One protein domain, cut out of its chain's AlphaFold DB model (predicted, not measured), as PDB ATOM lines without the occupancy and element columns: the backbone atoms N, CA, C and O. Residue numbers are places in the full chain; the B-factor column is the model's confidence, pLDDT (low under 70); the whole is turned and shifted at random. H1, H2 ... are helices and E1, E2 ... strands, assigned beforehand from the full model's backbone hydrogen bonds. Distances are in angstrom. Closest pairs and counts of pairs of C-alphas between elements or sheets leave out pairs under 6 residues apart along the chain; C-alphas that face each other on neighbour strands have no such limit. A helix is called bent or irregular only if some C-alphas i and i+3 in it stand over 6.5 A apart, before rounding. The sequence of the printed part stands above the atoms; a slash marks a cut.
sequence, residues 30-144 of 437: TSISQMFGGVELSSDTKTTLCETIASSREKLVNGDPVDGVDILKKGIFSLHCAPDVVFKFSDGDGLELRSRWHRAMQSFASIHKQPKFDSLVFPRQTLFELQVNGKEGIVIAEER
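AT A GLANCE: This is residues 30 to 144 of the 437 residues of an uncharacterized protein of Trichoderma harzianum CBS 226.95 (UniProt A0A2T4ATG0). A strongly twisted sheet of six antiparallel strands curls round the kinked helix H1 on one face, while helix H2 runs slantwise over E1, E5 and E6 on the other. Residues 113 to 121, in the link after H2, stick out beyond an otherwise compact body. The printed part has 115 residues, with two named helices and six named strands in the chain order E1, H1, E2, E3, E4, H2, E5, E6; the sheet's order is E1, E5, E6, E4, E3, E2, and the class is mixed. The whole is compact, with a radius of gyration of the C-alphas of 14.4 A, and elongated, spanning 44 by 27 by 25 A.

IN THESE COORDINATES: Along the sheet, E1 is residues 30 to 35, 17.6 A long, from C-alpha 30 at (-41.486, 4.693, 17.096). E5 is residues 125 to 132, 21.2 A, and E6 is residues 135 to 143, 25.8 A, ending with C-alpha 143 at (-48.986, -10.349, 4.202). E4, residues 82 to 90, is 19.4 A long and bends by 80 degrees at residue 85. E3 is residues 76 to 79, 10.4 A, and E2 is residues 69 to 73, 11.5 A. H1, residues 43 to 62, measures 26.6 A; it is irregular, with C-alphas 55 and 58 lying 8.8 A apart, and has a kink of 87 degrees near residue 56. H2, residues 95 to 112, measures 25.1 A from C-alpha 95 at (-41.292, -9.863, 24.629).

HOW THE PARTS SIT: E5 and E6 form a hairpin, with N 128 and O 139 at 2.8 A. E1, an edge strand, is antiparallel to E5, with N 127 and O 33 at 2.8 A. E6 and E4 are antiparallel, with N 88 and O 140 at 2.8 A. E2, E3 and E4 make a meander, each strand the antiparallel neighbour of the one before; N 87 and O 77 are 2.8 A apart, and N 70 and O 78 2.8 A. E4, H2 and E5 make a split strand-helix-strand unit, two strands running the same way with E6 between them, and its crossover is right-handed. There are three layers, H1 on one face of the sheet and H2 on the opposite face. The closest C-alphas of H1 and E5 are those of Ala 54 and Val 132, 5.9 A apart; for H1 and E4, Val 61 and Ser 90, 6.3 A. H2 has a height over the sheet of 10.0 A and stands at 34 degrees to E6 on the local plane; their closest C-alphas are those of Leu 97 and Ile 138, 7.2 A apart. H1 and H2 are apart. Every O i to N i+4 pair is within hydrogen-bond range in H2, and 14 of 16 are in H1.

THE WHOLE: The two C-alphas farthest apart are those of Lys 116 and Asn 133, 45.0 A. The printed part has no cut. The link from H2 to E5, 12 residues, is long. The mean pLDDT of the printed part is 82.8; residues 30 to 31, 92 to 93, 110 and 112 to 116 are under 70.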
ATOM      1  N   THR A  30     -42.826   4.361  16.579       57.94
ATOM      2  CA  THR A  30     -41.486   4.693  17.096       57.94
ATOM      3  C   THR A  30     -40.347   3.983  16.361       57.94
ATOM      4  O   THR A  30     -39.219   4.477  16.347       57.94
ATOM      5  N   SER A  31     -40.613   2.841  15.720       58.62
ATOM      6  CA  SER A  31     -39.612   2.078  14.965       58.62
ATOM      7  C   SER A  31     -40.259   1.122  13.965       58.62
ATOM      8  O   SER A  31     -41.363   0.617  14.189       58.62
ATOM      9  N   ILE A  32     -39.548   0.860  12.863       72.69
ATOM     10  CA  ILE A  32     -39.973  -0.040  11.787       72.69
ATOM     11  C   ILE A  32     -38.827  -0.994  11.429       72.69
ATOM     12  O   ILE A  32     -37.693  -0.575  11.191       72.69
ATOM     13  N   SER A  33     -39.125  -2.292  11.359       76.75
ATOM     14  CA  SER A  33     -38.205  -3.330  10.868       76.75
ATOM     15  C   SER A  33     -38.923  -4.232   9.865       76.75
ATOM     16  O   SER A  33     -40.110  -4.497  10.025       76.75
ATOM     17  N   GLN A  34     -38.234  -4.699   8.820       80.12
ATOM     18  CA  GLN A  34     -38.851  -5.431   7.707       80.12
ATOM     19  C   GLN A  34     -38.164  -6.776   7.438       80.12
ATOM     20  O   GLN A  34     -36.945  -6.898   7.547       80.12
ATOM     21  N   MET A  35     -38.960  -7.762   7.017       76.19
ATOM     22  CA  MET A  35     -38.522  -9.052   6.475       76.19
ATOM     23  C   MET A  35     -39.110  -9.274   5.083       76.19
ATOM     24  O   MET A  35     -40.271  -8.943   4.839       76.19
ATOM     25  N   PHE A  36     -38.318  -9.877   4.189       71.31
ATOM     26  CA  PHE A  36     -38.728 -10.225   2.821       71.31
ATOM     27  C   PHE A  36     -39.262  -9.031   1.999       71.31
ATOM     28  O   PHE A  36     -40.156  -9.191   1.181       71.31
ATOM     29  N   GLY A  37     -38.739  -7.822   2.222       75.44
ATOM     30  CA  GLY A  37     -39.224  -6.594   1.568       75.44
ATOM     31  C   GLY A  37     -40.354  -5.875   2.313       75.44
ATOM     32  O   GLY A  37     -40.670  -4.746   1.964       75.44
ATOM     33  N   GLY A  38     -40.900  -6.474   3.377       82.75
ATOM     34  CA  GLY A  38     -41.883  -5.840   4.252       82.75
ATOM     35  C   GLY A  38     -43.279  -5.691   3.645       82.75
ATOM     36  O   GLY A  38     -43.489  -5.766   2.436       82.75
ATOM     37  N   VAL A  39     -44.259  -5.501   4.523       87.12
ATOM     38  CA  VAL A  39     -45.581  -4.984   4.161       87.12
ATOM     39  C   VAL A  39     -45.531  -3.465   4.265       87.12
ATOM     40  O   VAL A  39     -45.234  -2.923   5.336       87.12
ATOM     41  N   GLU A  40     -45.819  -2.782   3.165       85.31
ATOM     42  CA  GLU A  40     -46.024  -1.337   3.158       85.31
ATOM     43  C   GLU A  40     -47.489  -1.035   3.466       85.31
ATOM     44  O   GLU A  40     -48.394  -1.564   2.824       85.31
ATOM     45  N   LEU A  41     -47.721  -0.201   4.479       86.38
ATOM     46  CA  LEU A  41     -49.057   0.246   4.867       86.38
ATOM     47  C   LEU A  41     -49.264   1.684   4.399       86.38
ATOM     48  O   LEU A  41     -48.374   2.522   4.590       86.38
ATOM     49  N   SER A  42     -50.445   1.976   3.848       88.62
ATOM     50  CA  SER A  42     -50.852   3.354   3.556       88.62
ATOM     51  C   SER A  42     -50.936   4.181   4.842       88.62
ATOM     52  O   SER A  42     -51.075   3.631   5.940       88.62
ATOM     53  N   SER A  43     -50.852   5.507   4.719       85.94
ATOM     54  CA  SER A  43     -51.012   6.417   5.860       85.94
ATOM     55  C   SER A  43     -52.342   6.185   6.577       85.94
ATOM     56  O   SER A  43     -52.343   6.017   7.792       85.94
ATOM     57  N   ASP A  44     -53.434   6.039   5.823       89.19
ATOM     58  CA  ASP A  44     -54.765   5.757   6.372       89.19
ATOM     59  C   ASP A  44     -54.785   4.442   7.157       89.19
ATOM     60  O   ASP A  44     -55.251   4.406   8.291       89.19
ATOM     61  N   THR A  45     -54.179   3.377   6.616       91.12
ATOM     62  CA  THR A  45     -54.097   2.081   7.311       91.12
ATOM     63  C   THR A  45     -53.326   2.198   8.625       91.12
ATOM     64  O   THR A  45     -53.723   1.605   9.628       91.12
ATOM     65  N   LYS A  46     -52.223   2.959   8.647       88.88
ATOM     66  CA  LYS A  46     -51.436   3.189   9.870       88.88
ATOM     67  C   LYS A  46     -52.243   3.968  10.909       88.88
ATOM     68  O   LYS A  46     -52.222   3.592  12.078       88.88
ATOM     69  N   THR A  47     -52.953   5.014  10.492       88.31
ATOM     70  CA  THR A  47     -53.822   5.805  11.373       88.31
ATOM     71  C   THR A  47     -54.930   4.935  11.960       88.31
ATOM     72  O   THR A  47     -55.018   4.821  13.182       88.31
ATOM     73  N   THR A  48     -55.678   4.210  11.120       91.38
ATOM     74  CA  THR A  48     -56.738   3.295  11.569       91.38
ATOM     75  C   THR A  48     -56.196   2.216  12.505       91.38
ATOM     76  O   THR A  48     -56.825   1.914  13.517       91.38
ATOM     77  N   LEU A  49     -55.017   1.646  12.225       91.75
ATOM     78  CA  LEU A  49     -54.377   0.662  13.102       91.75
ATOM     79  C   LEU A  49     -54.109   1.242  14.498       91.75
ATOM     80  O   LEU A  49     -54.459   0.616  15.500       91.75
ATOM     81  N   CYS A  50     -53.505   2.430  14.564       88.62
ATOM     82  CA  CYS A  50     -53.206   3.110  15.823       88.62
ATOM     83  C   CYS A  50     -54.483   3.436  16.609       88.62
ATOM     84  O   CYS A  50     -54.546   3.141  17.801       88.62
ATOM     85  N   GLU A  51     -55.506   3.983  15.952       89.56
ATOM     86  CA  GLU A  51     -56.801   4.315  16.565       89.56
ATOM     87  C   GLU A  51     -57.536   3.069  17.076       89.56
ATOM     88  O   GLU A  51     -58.071   3.058  18.189       89.56
ATOM     89  N   THR A  52     -57.511   1.983  16.302       91.62
ATOM     90  CA  THR A  52     -58.114   0.698  16.680       91.62
ATOM     91  C   THR A  52     -57.419   0.118  17.911       91.62
ATOM     92  O   THR A  52     -58.075  -0.309  18.860       91.62
ATOM     93  N   ILE A  53     -56.083   0.140  17.946       90.00
ATOM     94  CA  ILE A  53     -55.319  -0.326  19.111       90.00
ATOM     95  C   ILE A  53     -55.555   0.588  20.318       90.00
ATOM     96  O   ILE A  53     -55.688   0.083  21.429       90.00
ATOM     97  N   ALA A  54     -55.640   1.905  20.125       87.38
ATOM     98  CA  ALA A  54     -55.890   2.862  21.203       87.38
ATOM     99  C   ALA A  54     -57.254   2.655  21.866       87.38
ATOM    100  O   ALA A  54     -57.353   2.682  23.091       87.38
ATOM    101  N   SER A  55     -58.289   2.444  21.052       89.25
ATOM    102  CA  SER A  55     -59.680   2.345  21.500       89.25
ATOM    103  C   SER A  55     -60.081   0.941  21.956       89.25
ATOM    104  O   SER A  55     -60.950   0.805  22.814       89.25
ATOM    105  N   SER A  56     -59.465  -0.107  21.398       90.75
ATOM    106  CA  SER A  56     -59.948  -1.490  21.526       90.75
ATOM    107  C   SER A  56     -58.864  -2.498  21.924       90.75
ATOM    108  O   SER A  56     -59.021  -3.695  21.691       90.75
ATOM    109  N   ARG A  57     -57.770  -2.046  22.554       88.62
ATOM    110  CA  ARG A  57     -56.606  -2.872  22.939       88.62
ATOM    111  C   ARG A  57     -56.973  -4.211  23.587       88.62
ATOM    112  O   ARG A  57     -56.565  -5.260  23.096       88.62
ATOM    113  N   GLU A  58     -57.745  -4.170  24.672       88.62
ATOM    114  CA  GLU A  58     -58.116  -5.363  25.444       88.62
ATOM    115  C   GLU A  58     -58.976  -6.320  24.614       88.62
ATOM    116  O   GLU A  58     -58.715  -7.521  24.588       88.62
ATOM    117  N   LYS A  59     -59.929  -5.778  23.845       89.19
ATOM    118  CA  LYS A  59     -60.783  -6.557  22.940       89.19
ATOM    119  C   LYS A  59     -59.957  -7.302  21.893       89.19
ATOM    120  O   LYS A  59     -60.143  -8.502  21.702       89.19
ATOM    121  N   LEU A  60     -58.986  -6.634  21.263       89.69
ATOM    122  CA  LEU A  60     -58.101  -7.256  20.268       89.69
ATOM    123  C   LEU A  60     -57.292  -8.416  20.867       89.69
ATOM    124  O   LEU A  60     -57.142  -9.468  20.241       89.69
ATOM    125  N   VAL A  61     -56.779  -8.243  22.085       87.25
ATOM    126  CA  VAL A  61     -55.969  -9.250  22.790       87.25
ATOM    127  C   VAL A  61     -56.830 -10.443  23.206       87.25
ATOM    128  O   VAL A  61     -56.431 -11.593  23.010       87.25
ATOM    129  N   ASN A  62     -58.040 -10.181  23.695       85.88
ATOM    130  CA  ASN A  62     -58.989 -11.206  24.124       85.88
ATOM    131  C   ASN A  62     -59.694 -11.913  22.957       85.88
ATOM    132  O   ASN A  62     -60.183 -13.033  23.128       85.88
ATOM    133  N   GLY A  63     -59.659 -11.323  21.759       85.25
ATOM    134  CA  GLY A  63     -60.342 -11.828  20.569       85.25
ATOM    135  C   GLY A  63     -61.831 -11.464  20.523       85.25
ATOM    136  O   GLY A  63     -62.620 -12.169  19.879       85.25
ATOM    137  N   ASP A  64     -62.209 -10.384  21.200       84.38
ATOM    138  CA  ASP A  64     -63.567  -9.854  21.217       84.38
ATOM    139  C   ASP A  64     -63.852  -9.049  19.940       84.38
ATOM    140  O   ASP A  64     -62.927  -8.472  19.365       84.38
ATOM    141  N   PRO A  65     -65.112  -9.000  19.466       87.75
ATOM    142  CA  PRO A  65     -65.480  -8.217  18.288       87.75
ATOM    143  C   PRO A  65     -65.114  -6.729  18.417       87.75
ATOM    144  O   PRO A  65     -65.326  -6.116  19.467       87.75
ATOM    145  N   VAL A  66     -64.602  -6.156  17.325       87.88
ATOM    146  CA  VAL A  66     -64.259  -4.735  17.182       87.88
ATOM    147  C   VAL A  66     -64.755  -4.267  15.814       87.88
ATOM    148  O   VAL A  66     -64.559  -4.966  14.821       87.88
ATOM    149  N   ASP A  67     -65.405  -3.109  15.759       88.94
ATOM    150  CA  ASP A  67     -65.948  -2.569  14.510       88.94
ATOM    151  C   ASP A  67     -64.829  -2.223  13.521       88.94
ATOM    152  O   ASP A  67     -63.778  -1.713  13.905       88.94
ATOM    153  N   GLY A  68     -65.043  -2.515  12.234       86.56
ATOM    154  CA  GLY A  68     -64.029  -2.302  11.192       86.56
ATOM    155  C   GLY A  68     -62.875  -3.315  11.210       86.56
ATOM    156  O   GLY A  68     -61.893  -3.142  10.479       86.56
ATOM    157  N   VAL A  69     -62.966  -4.356  12.047       90.31
ATOM    158  CA  VAL A  69     -61.904  -5.340  12.271       90.31
ATOM    159  C   VAL A  69     -62.441  -6.762  12.157       90.31
ATOM    160  O   VAL A  69     -63.362  -7.168  12.864       90.31
ATOM    161  N   ASP A  70     -61.772  -7.576  11.350       86.50
ATOM    162  CA  ASP A  70     -61.989  -9.018  11.340       86.50
ATOM    163  C   ASP A  70     -61.049  -9.689  12.345       86.50
ATOM    164  O   ASP A  70     -59.837  -9.799  12.135       86.50
ATOM    165  N   ILE A  71     -61.611 -10.168  13.454       84.56
ATOM    166  CA  ILE A  71     -60.857 -10.906  14.471       84.56
ATOM    167  C   ILE A  71     -60.644 -12.349  14.009       84.56
ATOM    168  O   ILE A  71     -61.575 -13.156  14.000       84.56
ATOM    169  N   LEU A  72     -59.398 -12.691  13.683       82.81
ATOM    170  CA  LEU A  72     -59.009 -14.033  13.240       82.81
ATOM    171  C   LEU A  72     -58.702 -14.945  14.434       82.81
ATOM    172  O   LEU A  72     -59.012 -16.136  14.427       82.81
ATOM    173  N   LYS A  73     -58.059 -14.388  15.464       83.38
ATOM    174  CA  LYS A  73     -57.741 -15.048  16.734       83.38
ATOM    175  C   LYS A  73     -57.425 -13.985  17.794       83.38
ATOM    176  O   LYS A  73     -57.175 -12.837  17.461       83.38
ATOM    177  N   LYS A  74     -57.359 -14.382  19.066       87.69
ATOM    178  CA  LYS A  74     -56.736 -13.592  20.144       87.69
ATOM    179  C   LYS A  74     -55.416 -12.962  19.680       87.69
ATOM    180  O   LYS A  74     -54.501 -13.699  19.295       87.69
ATOM    181  N   GLY A  75     -55.354 -11.632  19.665       87.69
ATOM    182  CA  GLY A  75     -54.194 -10.856  19.221       87.69
ATOM    183  C   GLY A  75     -53.870 -10.955  17.725       87.69
ATOM    184  O   GLY A  75     -52.774 -10.579  17.326       87.69
ATOM    185  N   ILE A  76     -54.758 -11.494  16.882       89.62
ATOM    186  CA  ILE A  76     -54.548 -11.616  15.431       89.62
ATOM    187  C   ILE A  76     -55.801 -11.156  14.689       89.62
ATOM    188  O   ILE A  76     -56.866 -11.759  14.828       89.62
ATOM    189  N   PHE A  77     -55.670 -10.129  13.860       91.50
ATOM    190  CA  PHE A  77     -56.805  -9.498  13.191       91.50
ATOM    191  C   PHE A  77     -56.429  -8.921  11.823       91.50
ATOM    192  O   PHE A  77     -55.250  -8.762  11.523       91.50
ATOM    193  N   SER A  78     -57.420  -8.596  10.998       93.38
ATOM    194  CA  SER A  78     -57.254  -7.768   9.795       93.38
ATOM    195  C   SER A  78     -58.167  -6.550   9.870       93.38
ATOM    196  O   SER A  78     -59.264  -6.631  10.415       93.38
ATOM    197  N   LEU A  79     -57.714  -5.416   9.340       93.38
ATOM    198  CA  LEU A  79     -58.539  -4.212   9.233       93.38
ATOM    199  C   LEU A  79     -59.353  -4.278   7.940       93.38
ATOM    200  O   LEU A  79     -58.820  -4.690   6.910       93.38
ATOM    201  N   HIS A  80     -60.606  -3.821   7.953       92.38
ATOM    202  CA  HIS A  80     -61.440  -3.778   6.740       92.38
ATOM    203  C   HIS A  80     -60.846  -2.886   5.643       92.38
ATOM    204  O   HIS A  80     -61.023  -3.169   4.463       92.38
ATOM    205  N   CYS A  81     -60.084  -1.853   6.018       90.69
ATOM    206  CA  CYS A  81     -59.355  -0.999   5.079       90.69
ATOM    207  C   CYS A  81     -58.070  -1.639   4.512       90.69
ATOM    208  O   CYS A  81     -57.482  -1.091   3.583       90.69
ATOM    209  N   ALA A  82     -57.636  -2.791   5.040       92.25
ATOM    210  CA  ALA A  82     -56.453  -3.527   4.591       92.25
ATOM    211  C   ALA A  82     -56.652  -5.057   4.731       92.25
ATOM    212  O   ALA A  82     -55.954  -5.705   5.519       92.25
ATOM    213  N   PRO A  83     -57.595  -5.662   3.980       87.56
ATOM    214  CA  PRO A  83     -57.986  -7.069   4.148       87.56
ATOM    215  C   PRO A  83     -56.877  -8.073   3.778       87.56
ATOM    216  O   PRO A  83     -56.872  -9.210   4.266       87.56
ATOM    217  N   ASP A  84     -55.916  -7.639   2.958       89.25
ATOM    218  CA  ASP A  84     -54.754  -8.421   2.520       89.25
ATOM    219  C   ASP A  84     -53.602  -8.424   3.543       89.25
ATOM    220  O   ASP A  84     -52.537  -8.995   3.293       89.25
ATOM    221  N   VAL A  85     -53.797  -7.807   4.713       91.69
ATOM    222  CA  VAL A  85     -52.803  -7.738   5.788       91.69
ATOM    223  C   VAL A  85     -53.376  -8.318   7.075       91.69
ATOM    224  O   VAL A  85     -54.481  -7.994   7.504       91.69
ATOM    225  N   VAL A  86     -52.584  -9.167   7.725       92.19
ATOM    226  CA  VAL A  86     -52.859  -9.691   9.060       92.19
ATOM    227  C   VAL A  86     -51.956  -8.992  10.067       92.19
ATOM    228  O   VAL A  86     -50.733  -9.034   9.965       92.19
ATOM    229  N   PHE A  87     -52.557  -8.400  11.088       92.56
ATOM    230  CA  PHE A  87     -51.876  -7.779  12.210       92.56
ATOM    231  C   PHE A  87     -51.812  -8.753  13.380       92.56
ATOM    232  O   PHE A  87     -52.820  -9.331  13.789       92.56
ATOM    233  N   LYS A  88     -50.613  -8.944  13.924       91.62
ATOM    234  CA  LYS A  88     -50.358  -9.714  15.144       91.62
ATOM    235  C   LYS A  88     -49.948  -8.742  16.231       91.62
ATOM    236  O   LYS A  88     -48.946  -8.051  16.079       91.62
ATOM    237  N   PHE A  89     -50.712  -8.717  17.307       89.62
ATOM    238  CA  PHE A  89     -50.582  -7.787  18.412       89.62
ATOM    239  C   PHE A  89     -50.569  -8.548  19.737       89.62
ATOM    240  O   PHE A  89     -51.292  -9.530  19.913       89.62
ATOM    241  N   SER A  90     -49.746  -8.090  20.671       81.31
ATOM    242  CA  SER A  90     -49.707  -8.592  22.045       81.31
ATOM    243  C   SER A  90     -49.746  -7.420  23.012       81.31
ATOM    244  O   SER A  90     -49.079  -6.414  22.767       81.31
ATOM    245  N   ASP A  91     -50.473  -7.574  24.118       71.06
ATOM    246  CA  ASP A  91     -50.398  -6.624  25.226       71.06
ATOM    247  C   ASP A  91     -49.111  -6.816  26.049       71.06
ATOM    248  O   ASP A  91     -48.499  -7.884  26.013       71.06
ATOM    249  N   GLY A  92     -48.714  -5.792  26.803       66.06
ATOM    250  CA  GLY A  92     -47.493  -5.779  27.612       66.06
ATOM    251  C   GLY A  92     -46.223  -5.407  26.839       66.06
ATOM    252  O   GLY A  92     -46.278  -4.754  25.800       66.06
ATOM    253  N   ASP A  93     -45.068  -5.826  27.359       63.72
ATOM    254  CA  ASP A  93     -43.729  -5.531  26.811       63.72
ATOM    255  C   ASP A  93     -43.455  -6.149  25.422       63.72
ATOM    256  O   ASP A  93     -42.416  -5.903  24.800       63.72
ATOM    257  N   GLY A  94     -44.382  -6.973  24.925       70.25
ATOM    258  CA  GLY A  94     -44.287  -7.632  23.630       70.25
ATOM    259  C   GLY A  94     -43.089  -8.573  23.512       70.25
ATOM    260  O   GLY A  94     -42.703  -8.907  22.388       70.25
ATOM    261  N   LEU A  95     -42.493  -9.023  24.627       73.88
ATOM    262  CA  LEU A  95     -41.292  -9.863  24.629       73.88
ATOM    263  C   LEU A  95     -41.467 -11.130  23.796       73.88
ATOM    264  O   LEU A  95     -40.550 -11.517  23.068       73.88
ATOM    265  N   GLU A  96     -42.637 -11.770  23.849       76.81
ATOM    266  CA  GLU A  96     -42.906 -12.972  23.056       76.81
ATOM    267  C   GLU A  96     -42.921 -12.655  21.554       76.81
ATOM    268  O   GLU A  96     -42.256 -13.332  20.762       76.81
ATOM    269  N   LEU A  97     -43.642 -11.606  21.148       81.25
ATOM    270  CA  LEU A  97     -43.770 -11.212  19.746       81.25
ATOM    271  C   LEU A  97     -42.429 -10.719  19.186       81.25
ATOM    272  O   LEU A  97     -42.026 -11.123  18.093       81.25
ATOM    273  N   ARG A  98     -41.681  -9.949  19.982       83.25
ATOM    274  CA  ARG A  98     -40.313  -9.511  19.694       83.25
ATOM    275  C   ARG A  98     -39.371 -10.707  19.576       83.25
ATOM    276  O   ARG A  98     -38.604 -10.779  18.620       83.25
ATOM    277  N   SER A  99     -39.444 -11.684  20.477       81.19
ATOM    278  CA  SER A  99     -38.628 -12.907  20.401       81.19
ATOM    279  C   SER A  99     -38.942 -13.722  19.147       81.19
ATOM    280  O   SER A  99     -38.033 -14.203  18.470       81.19
ATOM    281  N   ARG A 100     -40.229 -13.847  18.791       79.12
ATOM    282  CA  ARG A 100     -40.664 -14.503  17.549       79.12
ATOM    283  C   ARG A 100     -40.120 -13.781  16.319       79.12
ATOM    284  O   ARG A 100     -39.610 -14.458  15.428       79.12
ATOM    285  N   TRP A 101     -40.170 -12.449  16.299       84.62
ATOM    286  CA  TRP A 101     -39.576 -11.633  15.240       84.62
ATOM    287  C   TRP A 101     -38.073 -11.892  15.098       84.62
ATOM    288  O   TRP A 101     -37.609 -12.219  14.010       84.62
ATOM    289  N   HIS A 102     -37.310 -11.839  16.194       83.50
ATOM    290  CA  HIS A 102     -35.860 -12.062  16.156       83.50
ATOM    291  C   HIS A 102     -35.493 -13.467  15.661       83.50
ATOM    292  O   HIS A 102     -34.574 -13.612  14.856       83.50
ATOM    293  N   ARG A 103     -36.226 -14.504  16.087       79.06
ATOM    294  CA  ARG A 103     -36.010 -15.880  15.606       79.06
ATOM    295  C   ARG A 103     -36.309 -16.025  14.113       79.06
ATOM    296  O   ARG A 103     -35.529 -16.652  13.390       79.06
ATOM    297  N   ALA A 104     -37.395 -15.414  13.639       79.81
ATOM    298  CA  ALA A 104     -37.731 -15.383  12.218       79.81
ATOM    299  C   ALA A 104     -36.659 -14.633  11.405       79.81
ATOM    300  O   ALA A 104     -36.182 -15.163  10.404       79.81
ATOM    301  N   MET A 105     -36.199 -13.475  11.888       79.38
ATOM    302  CA  MET A 105     -35.120 -12.675  11.288       79.38
ATOM    303  C   MET A 105     -33.805 -13.454  11.167       79.38
ATOM    304  O   MET A 105     -33.188 -13.468  10.105       79.38
ATOM    305  N   GLN A 106     -33.368 -14.122  12.238       76.94
ATOM    306  CA  GLN A 106     -32.142 -14.930  12.221       76.94
ATOM    307  C   GLN A 106     -32.227 -16.061  11.193       76.94
ATOM    308  O   GLN A 106     -31.265 -16.348  10.482       76.94
ATOM    309  N   SER A 107     -33.402 -16.671  11.086       74.19
ATOM    310  CA  SER A 107     -33.668 -17.749  10.135       74.19
ATOM    311  C   SER A 107     -33.730 -17.243   8.703       74.19
ATOM    312  O   SER A 107     -33.202 -17.878   7.800       74.19
ATOM    313  N   PHE A 108     -34.315 -16.066   8.489       73.38
ATOM    314  CA  PHE A 108     -34.268 -15.388   7.204       73.38
ATOM    315  C   PHE A 108     -32.823 -15.109   6.777       73.38
ATOM    316  O   PHE A 108     -32.440 -15.382   5.643       73.38
ATOM    317  N   ALA A 109     -31.981 -14.643   7.694       72.06
ATOM    318  CA  ALA A 109     -30.583 -14.373   7.397       72.06
ATOM    319  C   ALA A 109     -29.784 -15.628   7.014       72.06
ATOM    320  O   ALA A 109     -28.888 -15.548   6.167       72.06
ATOM    321  N   SER A 110     -30.104 -16.788   7.601       68.69
ATOM    322  CA  SER A 110     -29.440 -18.053   7.265       68.69
ATOM    323  C   SER A 110     -29.855 -18.602   5.894       68.69
ATOM    324  O   SER A 110     -29.061 -19.291   5.246       68.69
ATOM    325  N   ILE A 111     -31.055 -18.259   5.410       72.31
ATOM    326  CA  ILE A 111     -31.616 -18.781   4.153       72.31
ATOM    327  C   ILE A 111     -31.539 -17.801   2.974       72.31
ATOM    328  O   ILE A 111     -31.399 -18.255   1.842       72.31
ATOM    329  N   HIS A 112     -31.575 -16.481   3.202       65.12
ATOM    330  CA  HIS A 112     -31.613 -15.459   2.143       65.12
ATOM    331  C   HIS A 112     -30.370 -15.509   1.243       65.12
ATOM    332  O   HIS A 112     -30.431 -15.208   0.052       65.12
ATOM    333  N   LYS A 113     -29.232 -15.962   1.774       57.97
ATOM    334  CA  LYS A 113     -27.999 -16.133   0.993       57.97
ATOM    335  C   LYS A 113     -28.045 -17.330   0.031       57.97
ATOM    336  O   LYS A 113     -27.062 -17.573  -0.664       57.97
ATOM    337  N   GLN A 114     -29.139 -18.099  -0.003       60.62
ATOM    338  CA  GLN A 114     -29.258 -19.297  -0.830       60.62
ATOM    339  C   GLN A 114     -30.290 -19.131  -1.961       60.62
ATOM    340  O   GLN A 114     -31.474 -18.954  -1.683       60.62
ATOM    341  N   PRO A 115     -29.891 -19.301  -3.233       52.59
ATOM    342  CA  PRO A 115     -30.758 -19.090  -4.397       52.59
ATOM    343  C   PRO A 115     -31.729 -20.260  -4.684       52.59
ATOM    344  O   PRO A 115     -31.890 -20.638  -5.834       52.59
ATOM    345  N   LYS A 116     -32.297 -20.942  -3.672       67.06
ATOM    346  CA  LYS A 116     -32.984 -22.243  -3.879       67.06
ATOM    347  C   LYS A 116     -34.245 -22.481  -3.033       67.06
ATOM    348  O   LYS A 116     -34.451 -23.603  -2.581       67.06
ATOM    349  N   PHE A 117     -35.067 -21.467  -2.781       81.56
ATOM    350  CA  PHE A 117     -36.333 -21.647  -2.047       81.56
ATOM    351  C   PHE A 117     -37.571 -21.267  -2.870       81.56
ATOM    352  O   PHE A 117     -38.599 -20.939  -2.299       81.56
ATOM    353  N   ASP A 118     -37.510 -21.380  -4.199       81.19
ATOM    354  CA  ASP A 118     -38.555 -20.895  -5.124       81.19
ATOM    355  C   ASP A 118     -39.925 -21.581  -4.959       81.19
ATOM    356  O   ASP A 118     -40.962 -21.041  -5.344       81.19
ATOM    357  N   SER A 119     -39.940 -22.778  -4.369       87.50
ATOM    358  CA  SER A 119     -41.165 -23.512  -4.009       87.50
ATOM    359  C   SER A 119     -41.688 -23.212  -2.598       87.50
ATOM    360  O   SER A 119     -42.669 -23.823  -2.177       87.50
ATOM    361  N   LEU A 120     -41.032 -22.322  -1.849       89.38
ATOM    362  CA  LEU A 120     -41.491 -21.846  -0.546       89.38
ATOM    363  C   LEU A 120     -41.861 -20.374  -0.643       89.38
ATOM    364  O   LEU A 120     -41.118 -19.569  -1.200       89.38
ATOM    365  N   VAL A 121     -42.995 -20.015  -0.055       87.94
ATOM    366  CA  VAL A 121     -43.461 -18.631  -0.018       87.94
ATOM    367  C   VAL A 121     -43.463 -18.146   1.418       87.94
ATOM    368  O   VAL A 121     -44.144 -18.694   2.285       87.94
ATOM    369  N   PHE A 122     -42.680 -17.104   1.658       86.19
ATOM    370  CA  PHE A 122     -42.599 -16.422   2.938       86.19
ATOM    371  C   PHE A 122     -43.490 -15.184   2.865       86.19
ATOM    372  O   PHE A 122     -43.288 -14.373   1.959       86.19
ATOM    373  N   PRO A 123     -44.462 -15.014   3.776       86.62
ATOM    374  CA  PRO A 123     -45.245 -13.791   3.798       86.62
ATOM    375  C   PRO A 123     -44.327 -12.626   4.148       86.62
ATOM    376  O   PRO A 123     -43.515 -12.727   5.078       86.62
ATOM    377  N   ARG A 124     -44.464 -11.513   3.428       87.19
ATOM    378  CA  ARG A 124     -43.773 -10.270   3.779       87.19
ATOM    379  C   ARG A 124     -44.207  -9.818   5.165       87.19
ATOM    380  O   ARG A 124     -45.376  -9.969   5.520       87.19
ATOM    381  N   GLN A 125     -43.276  -9.296   5.966       88.75
ATOM    382  CA  GLN A 125     -43.584  -8.878   7.338       88.75
ATOM    383  C   GLN A 125     -42.929  -7.552   7.694       88.75
ATOM    384  O   GLN A 125     -41.760  -7.332   7.378       88.75
ATOM    385  N   THR A 126     -43.659  -6.711   8.417       89.56
ATOM    386  CA  THR A 126     -43.158  -5.465   8.998       89.56
ATOM    387  C   THR A 126     -43.485  -5.431  10.485       89.56
ATOM    388  O   THR A 126     -44.643  -5.571  10.873       89.56
ATOM    389  N   LEU A 127     -42.466  -5.246  11.317       89.38
ATOM    390  CA  LEU A 127     -42.601  -4.957  12.736       89.38
ATOM    391  C   LEU A 127     -42.783  -3.452  12.920       89.38
ATOM    392  O   LEU A 127     -41.965  -2.670  12.435       89.38
ATOM    393  N   PHE A 128     -43.809  -3.083  13.668       87.50
ATOM    394  CA  PHE A 128     -44.087  -1.738  14.134       87.50
ATOM    395  C   PHE A 128     -43.971  -1.708  15.655       87.50
ATOM    396  O   PHE A 128     -44.620  -2.492  16.354       87.50
ATOM    397  N   GLU A 129     -43.150  -0.799  16.164       85.12
ATOM    398  CA  GLU A 129     -43.163  -0.424  17.576       85.12
ATOM    399  C   GLU A 129     -44.085   0.785  17.735       85.12
ATOM    400  O   GLU A 129     -44.006   1.746  16.966       85.12
ATOM    401  N   LEU A 130     -45.005   0.691  18.689       80.94
ATOM    402  CA  LEU A 130     -46.082   1.645  18.908       80.94
ATOM    403  C   LEU A 130     -46.002   2.223  20.318       80.94
ATOM    404  O   LEU A 130     -45.741   1.495  21.275       80.94
ATOM    405  N   GLN A 131     -46.330   3.502  20.455       77.44
ATOM    406  CA  GLN A 131     -46.574   4.160  21.730       77.44
ATOM    407  C   GLN A 131     -47.965   4.794  21.710       77.44
ATOM    408  O   GLN A 131     -48.195   5.844  21.107       77.44
ATOM    409  N   VAL A 132     -48.914   4.133  22.372       70.94
ATOM    410  CA  VAL A 132     -50.332   4.506  22.370       70.94
ATOM    411  C   VAL A 132     -50.789   4.685  23.813       70.94
ATOM    412  O   VAL A 132     -50.641   3.775  24.627       70.94
ATOM    413  N   ASN A 133     -51.322   5.864  24.148       72.00
ATOM    414  CA  ASN A 133     -51.745   6.230  25.510       72.00
ATOM    415  C   ASN A 133     -50.648   6.007  26.573       72.00
ATOM    416  O   ASN A 133     -50.913   5.504  27.664       72.00
ATOM    417  N   GLY A 134     -49.392   6.316  26.231       70.56
ATOM    418  CA  GLY A 134     -48.235   6.122  27.115       70.56
ATOM    419  C   GLY A 134     -47.803   4.663  27.309       70.56
ATOM    420  O   GLY A 134     -46.842   4.417  28.031       70.56
ATOM    421  N   LYS A 135     -48.469   3.700  26.660       73.81
ATOM    422  CA  LYS A 135     -48.103   2.280  26.688       73.81
ATOM    423  C   LYS A 135     -47.353   1.896  25.422       73.81
ATOM    424  O   LYS A 135     -47.807   2.178  24.312       73.81
ATOM    425  N   GLU A 136     -46.243   1.194  25.600       78.94
ATOM    426  CA  GLU A 136     -45.562   0.539  24.493       78.94
ATOM    427  C   GLU A 136     -46.397  -0.640  23.969       78.94
ATOM    428  O   GLU A 136     -47.206  -1.264  24.672       78.94
ATOM    429  N   GLY A 137     -46.249  -0.912  22.682       77.75
ATOM    430  CA  GLY A 137     -46.876  -2.030  22.006       77.75
ATOM    431  C   GLY A 137     -46.051  -2.449  20.805       77.75
ATOM    432  O   GLY A 137     -45.303  -1.662  20.229       77.75
ATOM    433  N   ILE A 138     -46.194  -3.711  20.420       86.69
ATOM    434  CA  ILE A 138     -45.542  -4.259  19.237       86.69
ATOM    435  C   ILE A 138     -46.615  -4.866  18.351       86.69
ATOM    436  O   ILE A 138     -47.438  -5.660  18.813       86.69
ATOM    437  N   VAL A 139     -46.583  -4.508  17.073       90.25
ATOM    438  CA  VAL A 139     -47.431  -5.098  16.040       90.25
ATOM    439  C   VAL A 139     -46.554  -5.657  14.938       90.25
ATOM    440  O   VAL A 139     -45.646  -4.992  14.457       90.25
ATOM    441  N   ILE A 140     -46.844  -6.875  14.498       90.94
ATOM    442  CA  ILE A 140     -46.315  -7.404  13.240       90.94
ATOM    443  C   ILE A 140     -47.441  -7.352  12.216       90.94
ATOM    444  O   ILE A 140     -48.442  -8.047  12.382       90.94
ATOM    445  N   ALA A 141     -47.271  -6.559  11.164       92.31
ATOM    446  CA  ALA A 141     -48.071  -6.681   9.954       92.31
ATOM    447  C   ALA A 141     -47.465  -7.775   9.074       92.31
ATOM    448  O   ALA A 141     -46.269  -7.759   8.786       92.31
ATOM    449  N   GLU A 142     -48.281  -8.730   8.658       91.62
ATOM    450  CA  GLU A 142     -47.902  -9.871   7.834       91.62
ATOM    451  C   GLU A 142     -48.816  -9.926   6.611       91.62
ATOM    452  O   GLU A 142     -50.032  -9.794   6.730       91.62
ATOM    453  N   GLU A 143     -48.235 -10.125   5.433       90.69
ATOM    454  CA  GLU A 143     -48.986 -10.349   4.202       90.69
ATOM    455  C   GLU A 143     -49.896 -11.571   4.347       90.69
ATOM    456  O   GLU A 143     -49.457 -12.666   4.718       90.69
ATOM    457  N   ARG A 144     -51.178 -11.396   4.025       87.38
ATOM    458  CA  ARG A 144     -52.142 -12.486   4.022       87.38
ATOM    459  C   ARG A 144     -51.928 -13.342   2.778       87.38
ATOM    460  O   ARG A 144     -52.305 -12.974   1.670       87.38
TER     461      ARG A 144